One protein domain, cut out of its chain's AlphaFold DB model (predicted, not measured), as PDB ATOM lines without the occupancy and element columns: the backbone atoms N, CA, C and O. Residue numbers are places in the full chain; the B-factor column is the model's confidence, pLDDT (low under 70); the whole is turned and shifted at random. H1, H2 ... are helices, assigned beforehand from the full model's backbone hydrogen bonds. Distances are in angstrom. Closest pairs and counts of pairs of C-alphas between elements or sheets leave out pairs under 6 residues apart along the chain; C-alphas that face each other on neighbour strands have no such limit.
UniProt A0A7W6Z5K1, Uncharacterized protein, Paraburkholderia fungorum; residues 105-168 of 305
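Overview. This is residues 105 to 168 of the 305 residues of an uncharacterized protein of Paraburkholderia fungorum (UniProt A0A7W6Z5K1). One long helix, H1, makes one long side of the domain, and two shorter helices fold back along it one after the other, H2 against its last residues and H3 beside its beginning. The end of H2 comes near the start of H3, and residues 148 to 155 loop out between them. The printed part has 64 residues with three named helices, in the order H1, H2, H3, and no named strand; the class is all helix. It is compact, with a radius of gyration of the C-alphas of 12.1 A and spans of 32 by 27 by 19 A.

Arrangement. H1, residues 114 to 130, touches H2, residues 136 to 147, with its residues 125 to 130 alone. The closest C-alphas of H1 and H2 are those of Leu 129 and Arg 139, 4.8 A apart. Their lines stand at a steep tilt of 53 degrees, and they run opposite ways. H1 also touches H3, residues 156 to 163, at a steep tilt of 41 degrees, opposite ways. Their closest C-alphas, of Glu 115 and Ile 163, are 4.4 A apart. H2 and H3 are close but not clearly touching, with the closest C-alphas, of Phe 146 and Phe 156, 5.6 A apart; at 71 degrees they are only just about perpendicular. In H1, H2 and H3 every O i to N i+4 pair is within hydrogen-bond range.

Along the chain. H1 begins at C-alpha 114, (31.758, -17.168, 0.028), and measures 24.1 A from first to last C-alpha. H2 begins at C-alpha 136, (7.911, -3.428, 7.427), and measures 16.0 A. H3 measures 10.9 A and ends at C-alpha 163, (32.063, -11.197, -4.412).

Size, cuts and confidence. The two C-alphas farthest apart, of Glu 111 and Pro 136, are 32.7 A apart. The printed part has no cut; the link from H1 to H2 is tight and that from H2 to H3 is short. The mean pLDDT of the printed part is 86.2, and no printed residue is under 70.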
ATOM      1  N   ILE A 105      22.170 -11.561 -13.679       70.50
ATOM      2  CA  ILE A 105      23.127 -12.304 -12.840       70.50
ATOM      3  C   ILE A 105      22.342 -13.040 -11.756       70.50
ATOM      4  O   ILE A 105      21.475 -12.471 -11.091       70.50
ATOM      5  N   THR A 106      22.646 -14.317 -11.599       77.31
ATOM      6  CA  THR A 106      21.997 -15.262 -10.700       77.31
ATOM      7  C   THR A 106      23.034 -15.908  -9.786       77.31
ATOM      8  O   THR A 106      24.236 -15.856 -10.030       77.31
ATOM      9  N   GLN A 107      22.576 -16.591  -8.739       78.38
ATOM     10  CA  GLN A 107      23.472 -17.327  -7.840       78.38
ATOM     11  C   GLN A 107      24.296 -18.425  -8.548       78.38
ATOM     12  O   GLN A 107      25.330 -18.844  -8.030       78.38
ATOM     13  N   GLU A 108      23.834 -18.913  -9.704       81.81
ATOM     14  CA  GLU A 108      24.504 -19.961 -10.487       81.81
ATOM     15  C   GLU A 108      25.746 -19.430 -11.219       81.81
ATOM     16  O   GLU A 108      26.655 -20.200 -11.543       81.81
ATOM     17  N   ASP A 109      25.829 -18.110 -11.407       80.31
ATOM     18  CA  ASP A 109      26.976 -17.441 -12.025       80.31
ATOM     19  C   ASP A 109      28.213 -17.426 -11.116       80.31
ATOM     20  O   ASP A 109      29.330 -17.191 -11.587       80.31
ATOM     21  N   PHE A 110      28.042 -17.800  -9.846       81.88
ATOM     22  CA  PHE A 110      29.081 -17.860  -8.824       81.88
ATOM     23  C   PHE A 110      29.410 -19.305  -8.439       81.88
ATOM     24  O   PHE A 110      28.534 -20.177  -8.400       81.88
ATOM     25  N   GLU A 111      30.681 -19.589  -8.165       83.12
ATOM     26  CA  GLU A 111      31.089 -20.895  -7.631       83.12
ATOM     27  C   GLU A 111      30.573 -21.078  -6.192       83.12
ATOM     28  O   GLU A 111      30.297 -20.107  -5.488       83.12
ATOM     29  N   GLU A 112      30.364 -22.326  -5.758       80.81
ATOM     30  CA  GLU A 112      29.952 -22.591  -4.373       80.81
ATOM     31  C   GLU A 112      31.019 -22.105  -3.396       80.81
ATOM     32  O   GLU A 112      32.185 -22.477  -3.512       80.81
ATOM     33  N   GLY A 113      30.609 -21.281  -2.432       88.06
ATOM     34  CA  GLY A 113      31.503 -20.668  -1.461       88.06
ATOM     35  C   GLY A 113      31.062 -19.256  -1.086       88.06
ATOM     36  O   GLY A 113      29.917 -18.860  -1.310       88.06
ATOM     37  N   ALA A 114      32.008 -18.493  -0.535       87.25
ATOM     38  CA  ALA A 114      31.758 -17.168   0.028       87.25
ATOM     39  C   ALA A 114      31.138 -16.181  -0.977       87.25
ATOM     40  O   ALA A 114      30.252 -15.420  -0.604       87.25
ATOM     41  N   GLU A 115      31.548 -16.230  -2.246       87.69
ATOM     42  CA  GLU A 115      31.030 -15.356  -3.306       87.69
ATOM     43  C   GLU A 115      29.531 -15.597  -3.568       87.69
ATOM     44  O   GLU A 115      28.728 -14.663  -3.516       87.69
ATOM     45  N   ARG A 116      29.119 -16.857  -3.776       87.50
ATOM     46  CA  ARG A 116      27.703 -17.203  -3.985       87.50
ATOM     47  C   ARG A 116      26.853 -16.849  -2.771       87.50
ATOM     48  O   ARG A 116      25.718 -16.396  -2.928       87.50
ATOM     49  N   ASP A 117      27.368 -17.074  -1.571       88.25
ATOM     50  CA  ASP A 117      26.597 -16.804  -0.367       88.25
ATOM     51  C   ASP A 117      26.482 -15.303  -0.070       88.25
ATOM     52  O   ASP A 117      25.408 -14.836   0.310       88.25
ATOM     53  N   ALA A 118      27.533 -14.522  -0.339       89.50
ATOM     54  CA  ALA A 118      27.474 -13.066  -0.293       89.50
ATOM     55  C   ALA A 118      26.478 -12.507  -1.323       89.50
ATOM     56  O   ALA A 118      25.682 -11.625  -0.994       89.50
ATOM     57  N   PHE A 119      26.440 -13.071  -2.538       88.62
ATOM     58  CA  PHE A 119      25.423 -12.717  -3.530       88.62
ATOM     59  C   PHE A 119      24.008 -13.007  -3.024       88.62
ATOM     60  O   PHE A 119      23.143 -12.136  -3.099       88.62
ATOM     61  N   LYS A 120      23.759 -14.198  -2.463       87.62
ATOM     62  CA  LYS A 120      22.451 -14.552  -1.886       87.62
ATOM     63  C   LYS A 120      22.046 -13.616  -0.750       87.62
ATOM     64  O   LYS A 120      20.871 -13.271  -0.658       87.62
ATOM     65  N   LEU A 121      22.994 -13.205   0.093       90.00
ATOM     66  CA  LEU A 121      22.751 -12.263   1.184       90.00
ATOM     67  C   LEU A 121      22.290 -10.904   0.642       90.00
ATOM     68  O   LEU A 121      21.214 -10.430   1.010       90.00
ATOM     69  N   ILE A 122      23.061 -10.319  -0.282       90.62
ATOM     70  CA  ILE A 122      22.732  -9.039  -0.929       90.62
ATOM     71  C   ILE A 122      21.391  -9.141  -1.658       90.62
ATOM     72  O   ILE A 122      20.527  -8.281  -1.495       90.62
ATOM     73  N   TYR A 123      21.188 -10.206  -2.435       89.00
ATOM     74  CA  TYR A 123      19.948 -10.436  -3.167       89.00
ATOM     75  C   TYR A 123      18.747 -10.574  -2.224       89.00
ATOM     76  O   TYR A 123      17.708  -9.961  -2.456       89.00
ATOM     77  N   GLY A 124      18.894 -11.318  -1.125       86.94
ATOM     78  CA  GLY A 124      17.854 -11.498  -0.117       86.94
ATOM     79  C   GLY A 124      17.416 -10.179   0.520       86.94
ATOM     80  O   GLY A 124      16.217  -9.918   0.607       86.94
ATOM     81  N   PHE A 125      18.365  -9.316   0.900       91.88
ATOM     82  CA  PHE A 125      18.041  -7.983   1.413       91.88
ATOM     83  C   PHE A 125      17.468  -7.060   0.336       91.88
ATOM     84  O   PHE A 125      16.543  -6.310   0.624       91.88
ATOM     85  N   ALA A 126      17.929  -7.139  -0.915       89.50
ATOM     86  CA  ALA A 126      17.342  -6.364  -2.009       89.50
ATOM     87  C   ALA A 126      15.877  -6.764  -2.271       89.50
ATOM     88  O   ALA A 126      15.022  -5.902  -2.478       89.50
ATOM     89  N   VAL A 127      15.562  -8.062  -2.198       86.06
ATOM     90  CA  VAL A 127      14.183  -8.567  -2.266       86.06
ATOM     91  C   VAL A 127      13.371  -8.123  -1.049       86.06
ATOM     92  O   VAL A 127      12.216  -7.749  -1.216       86.06
ATOM     93  N   ALA A 128      13.940  -8.099   0.156       88.12
ATOM     94  CA  ALA A 128      13.250  -7.559   1.332       88.12
ATOM     95  C   ALA A 128      13.024  -6.036   1.240       88.12
ATOM     96  O   ALA A 128      12.016  -5.527   1.717       88.12
ATOM     97  N   LEU A 129      13.924  -5.299   0.589       89.62
ATOM     98  CA  LEU A 129      13.806  -3.852   0.420       89.62
ATOM     99  C   LEU A 129      12.720  -3.467  -0.598       89.62
ATOM    100  O   LEU A 129      12.017  -2.476  -0.408       89.62
ATOM    101  N   PHE A 130      12.592  -4.246  -1.676       86.50
ATOM    102  CA  PHE A 130      11.792  -3.897  -2.856       86.50
ATOM    103  C   PHE A 130      10.701  -4.921  -3.219       86.50
ATOM    104  O   PHE A 130      10.003  -4.765  -4.225       86.50
ATOM    105  N   GLY A 131      10.555  -6.001  -2.464       82.06
ATOM    106  CA  GLY A 131       9.563  -7.040  -2.719       82.06
ATOM    107  C   GLY A 131       8.153  -6.579  -2.359       82.06
ATOM    108  O   GLY A 131       7.948  -5.887  -1.368       82.06
ATOM    109  N   THR A 132       7.154  -7.005  -3.133       78.62
ATOM    110  CA  THR A 132       5.738  -6.685  -2.861       78.62
ATOM    111  C   THR A 132       5.215  -7.319  -1.573       78.62
ATOM    112  O   THR A 132       4.255  -6.822  -0.998       78.62
ATOM    113  N   ASN A 133       5.847  -8.408  -1.127       81.19
ATOM    114  CA  ASN A 133       5.442  -9.191   0.042       81.19
ATOM    115  C   ASN A 133       6.349  -8.942   1.262       81.19
ATOM    116  O   ASN A 133       6.293  -9.701   2.227       81.19
ATOM    117  N   ALA A 134       7.224  -7.934   1.209       81.88
ATOM    118  CA  ALA A 134       8.119  -7.614   2.313       81.88
ATOM    119  C   ALA A 134       7.341  -7.019   3.495       81.88
ATOM    120  O   ALA A 134       6.515  -6.121   3.320       81.88
ATOM    121  N   THR A 135       7.618  -7.499   4.707       88.25
ATOM    122  CA  THR A 135       7.069  -6.886   5.923       88.25
ATOM    123  C   THR A 135       7.833  -5.599   6.257       88.25
ATOM    124  O   THR A 135       9.008  -5.480   5.879       88.25
ATOM    125  N   PRO A 136       7.227  -4.646   6.990       87.31
ATOM    126  CA  PRO A 136       7.911  -3.428   7.427       87.31
ATOM    127  C   PRO A 136       9.232  -3.702   8.158       87.31
ATOM    128  O   PRO A 136      10.221  -3.015   7.923       87.31
ATOM    129  N   GLU A 137       9.277  -4.749   8.982       88.62
ATOM    130  CA  GLU A 137      10.464  -5.154   9.737       88.62
ATOM    131  C   GLU A 137      11.571  -5.660   8.809       88.62
ATOM    132  O   GLU A 137      12.728  -5.272   8.955       88.62
ATOM    133  N   SER A 138      11.225  -6.484   7.814       88.81
ATOM    134  CA  SER A 138      12.200  -6.975   6.832       88.81
ATOM    135  C   SER A 138      12.773  -5.843   5.974       88.81
ATOM    136  O   SER A 138      13.961  -5.842   5.653       88.81
ATOM    137  N   ARG A 139      11.948  -4.836   5.661       88.75
ATOM    138  CA  ARG A 139      12.375  -3.633   4.948       88.75
ATOM    139  C   ARG A 139      13.305  -2.780   5.813       88.75
ATOM    140  O   ARG A 139      14.331  -2.337   5.311       88.75
ATOM    141  N   ALA A 140      12.986  -2.599   7.096       89.00
ATOM    142  CA  ALA A 140      13.839  -1.904   8.062       89.00
ATOM    143  C   ALA A 140      15.220  -2.567   8.189       89.00
ATOM    144  O   ALA A 140      16.235  -1.885   8.081       89.00
ATOM    145  N   GLN A 141      15.264  -3.896   8.302       89.56
ATOM    146  CA  GLN A 141      16.522  -4.653   8.327       89.56
ATOM    147  C   GLN A 141      17.323  -4.504   7.026       89.56
ATOM    148  O   GLN A 141      18.545  -4.409   7.059       89.56
ATOM    149  N   ALA A 142      16.652  -4.464   5.872       91.62
ATOM    150  CA  ALA A 142      17.329  -4.242   4.598       91.62
ATOM    151  C   ALA A 142      17.908  -2.825   4.479       91.62
ATOM    152  O   ALA A 142      19.008  -2.656   3.957       91.62
ATOM    153  N   ILE A 143      17.192  -1.813   4.977       92.00
ATOM    154  CA  ILE A 143      17.699  -0.438   5.057       92.00
ATOM    155  C   ILE A 143      18.946  -0.395   5.934       92.00
ATOM    156  O   ILE A 143      19.954   0.152   5.504       92.00
ATOM    157  N   GLU A 144      18.893  -1.006   7.117       91.38
ATOM    158  CA  GLU A 144      20.035  -1.073   8.027       91.38
ATOM    159  C   GLU A 144      21.236  -1.760   7.365       91.38
ATOM    160  O   GLU A 144      22.327  -1.204   7.360       91.38
ATOM    161  N   PHE A 145      21.032  -2.905   6.709       92.69
ATOM    162  CA  PHE A 145      22.106  -3.621   6.018       92.69
ATOM    163  C   PHE A 145      22.781  -2.795   4.910       92.69
ATOM    164  O   PHE A 145      24.000  -2.849   4.759       92.69
ATOM    165  N   PHE A 146      22.007  -2.053   4.107       93.19
ATOM    166  CA  PHE A 146      22.550  -1.312   2.963       93.19
ATOM    167  C   PHE A 146      23.037   0.094   3.299       93.19
ATOM    168  O   PHE A 146      23.994   0.560   2.686       93.19
ATOM    169  N   PHE A 147      22.355   0.794   4.203       93.06
ATOM    170  CA  PHE A 147      22.537   2.226   4.435       93.06
ATOM    171  C   PHE A 147      23.051   2.555   5.830       93.06
ATOM    172  O   PHE A 147      23.280   3.734   6.094       93.06
ATOM    173  N   CYS A 148      23.275   1.567   6.696       90.75
ATOM    174  CA  CYS A 148      23.856   1.773   8.013       90.75
ATOM    175  C   CYS A 148      25.115   0.919   8.210       90.75
ATOM    176  O   CYS A 148      25.238  -0.192   7.706       90.75
ATOM    177  N   ASP A 149      26.061   1.467   8.959       85.25
ATOM    178  CA  ASP A 149      27.171   0.755   9.551       85.25
ATOM    179  C   ASP A 149      26.685   0.034  10.811       85.25
ATOM    180  O   ASP A 149      25.973   0.600  11.647       85.25
ATOM    181  N   SER A 150      27.054  -1.233  10.934       79.25
ATOM    182  CA  SER A 150      26.668  -2.074  12.056       79.25
ATOM    183  C   SER A 150      27.892  -2.872  12.496       79.25
ATOM    184  O   SER A 150      28.198  -3.899  11.894       79.25
ATOM    185  N   PRO A 151      28.629  -2.410  13.523       73.25
ATOM    186  CA  PRO A 151      29.931  -2.979  13.885       73.25
ATOM    187  C   PRO A 151      29.846  -4.434  14.366       73.25
ATOM    188  O   PRO A 151      30.838  -5.162  14.333       73.25
ATOM    189  N   ASP A 152      28.664  -4.868  14.804       75.31
ATOM    190  CA  ASP A 152      28.412  -6.223  15.295       75.31
ATOM    191  C   ASP A 152      27.912  -7.181  14.199       75.31
ATOM    192  O   ASP A 152      27.750  -8.385  14.448       75.31
ATOM    193  N   HIS A 153      27.665  -6.677  12.987       76.38
ATOM    194  CA  HIS A 153      27.069  -7.428  11.886       76.38
ATOM    195  C   HIS A 153      27.916  -7.353  10.616       76.38
ATOM    196  O   HIS A 153      28.704  -6.441  10.402       76.38
ATOM    197  N   PHE A 154      27.754  -8.359   9.759       80.94
ATOM    198  CA  PHE A 154      28.422  -8.388   8.464       80.94
ATOM    199  C   PHE A 154      27.825  -7.310   7.554       80.94
ATOM    200  O   PHE A 154      26.623  -7.330   7.275       80.94
ATOM    201  N   SER A 155      28.659  -6.377   7.106       89.81
ATOM    202  CA  SER A 155      28.222  -5.191   6.366       89.81
ATOM    203  C   SER A 155      27.979  -5.472   4.880       89.81
ATOM    204  O   SER A 155      28.506  -6.425   4.292       89.81
ATOM    205  N   PHE A 156      27.219  -4.590   4.225       92.19
ATOM    206  CA  PHE A 156      27.061  -4.626   2.771       92.19
ATOM    207  C   PHE A 156      28.407  -4.521   2.032       92.19
ATOM    208  O   PHE A 156      28.617  -5.194   1.022       92.19
ATOM    209  N   GLN A 157      29.338  -3.716   2.540       91.12
ATOM    210  CA  GLN A 157      30.667  -3.526   1.967       91.12
ATOM    211  C   GLN A 157      31.479  -4.819   2.013       91.12
ATOM    212  O   GLN A 157      32.072  -5.199   1.005       91.12
ATOM    213  N   GLU A 158      31.464  -5.523   3.145       90.75
ATOM    214  CA  GLU A 158      32.137  -6.816   3.279       90.75
ATOM    215  C   GLU A 158      31.515  -7.876   2.366       90.75
ATOM    216  O   GLU A 158      32.245  -8.621   1.709       90.75
ATOM    217  N   ALA A 159      30.183  -7.902   2.252       91.00
ATOM    218  CA  ALA A 159      29.486  -8.788   1.322       91.00
ATOM    219  C   ALA A 159      29.870  -8.504  -0.138       91.00
ATOM    220  O   ALA A 159      30.191  -9.422  -0.889       91.00
ATOM    221  N   ALA A 160      29.899  -7.234  -0.543       90.81
ATOM    222  CA  ALA A 160      30.310  -6.851  -1.888       90.81
ATOM    223  C   ALA A 160      31.778  -7.222  -2.162       90.81
ATOM    224  O   ALA A 160      32.084  -7.774  -3.217       90.81
ATOM    225  N   MET A 161      32.676  -6.993  -1.200       89.69
ATOM    226  CA  MET A 161      34.090  -7.366  -1.314       89.69
ATOM    227  C   MET A 161      34.302  -8.877  -1.437       89.69
ATOM    228  O   MET A 161      35.207  -9.295  -2.158       89.69
ATOM    229  N   ALA A 162      33.479  -9.686  -0.760       89.25
ATOM    230  CA  ALA A 162      33.529 -11.144  -0.853       89.25
ATOM    231  C   ALA A 162      33.136 -11.668  -2.244       89.25
ATOM    232  O   ALA A 162      33.578 -12.751  -2.624       89.25
ATOM    233  N   ILE A 163      32.342 -10.904  -3.003       87.50
ATOM    234  CA  ILE A 163      32.063 -11.197  -4.412       87.50
ATOM    235  C   ILE A 163      33.222 -10.714  -5.279       87.50
ATOM    236  O   ILE A 163      33.829 -11.476  -6.025       87.50
ATOM    237  N   SER A 164      33.548  -9.427  -5.191       85.19
ATOM    238  CA  SER A 164      34.653  -8.854  -5.945       85.19
ATOM    239  C   SER A 164      35.123  -7.546  -5.314       85.19
ATOM    240  O   SER A 164      34.313  -6.643  -5.090       85.19
ATOM    241  N   PRO A 165      36.444  -7.353  -5.133       82.12
ATOM    242  CA  PRO A 165      36.997  -6.115  -4.580       82.12
ATOM    243  C   PRO A 165      36.813  -4.908  -5.511       82.12
ATOM    244  O   PRO A 165      37.104  -3.778  -5.133       82.12
ATOM    245  N   THR A 166      36.362  -5.134  -6.749       82.62
ATOM    246  CA  THR A 166      36.109  -4.071  -7.732       82.62
ATOM    247  C   THR A 166      34.671  -3.558  -7.712       82.62
ATOM    248  O   THR A 166      34.375  -2.570  -8.390       82.62
ATOM    249  N   ILE A 167      33.776  -4.196  -6.944       84.62
ATOM    250  CA  ILE A 167      32.386  -3.755  -6.841       84.62
ATOM    251  C   ILE A 167      32.334  -2.389  -6.178       84.62
ATOM    252  O   ILE A 167      32.856  -2.138  -5.094       84.62
ATOM    253  N   ARG A 168      31.636  -1.493  -6.862       86.19
ATOM    254  CA  ARG A 168      31.438  -0.122  -6.437       86.19
ATOM    255  C   ARG A 168      30.144   0.017  -5.656       86.19
ATOM    256  O   ARG A 168      29.098   0.342  -6.221       86.19
TER     257      ARG A 168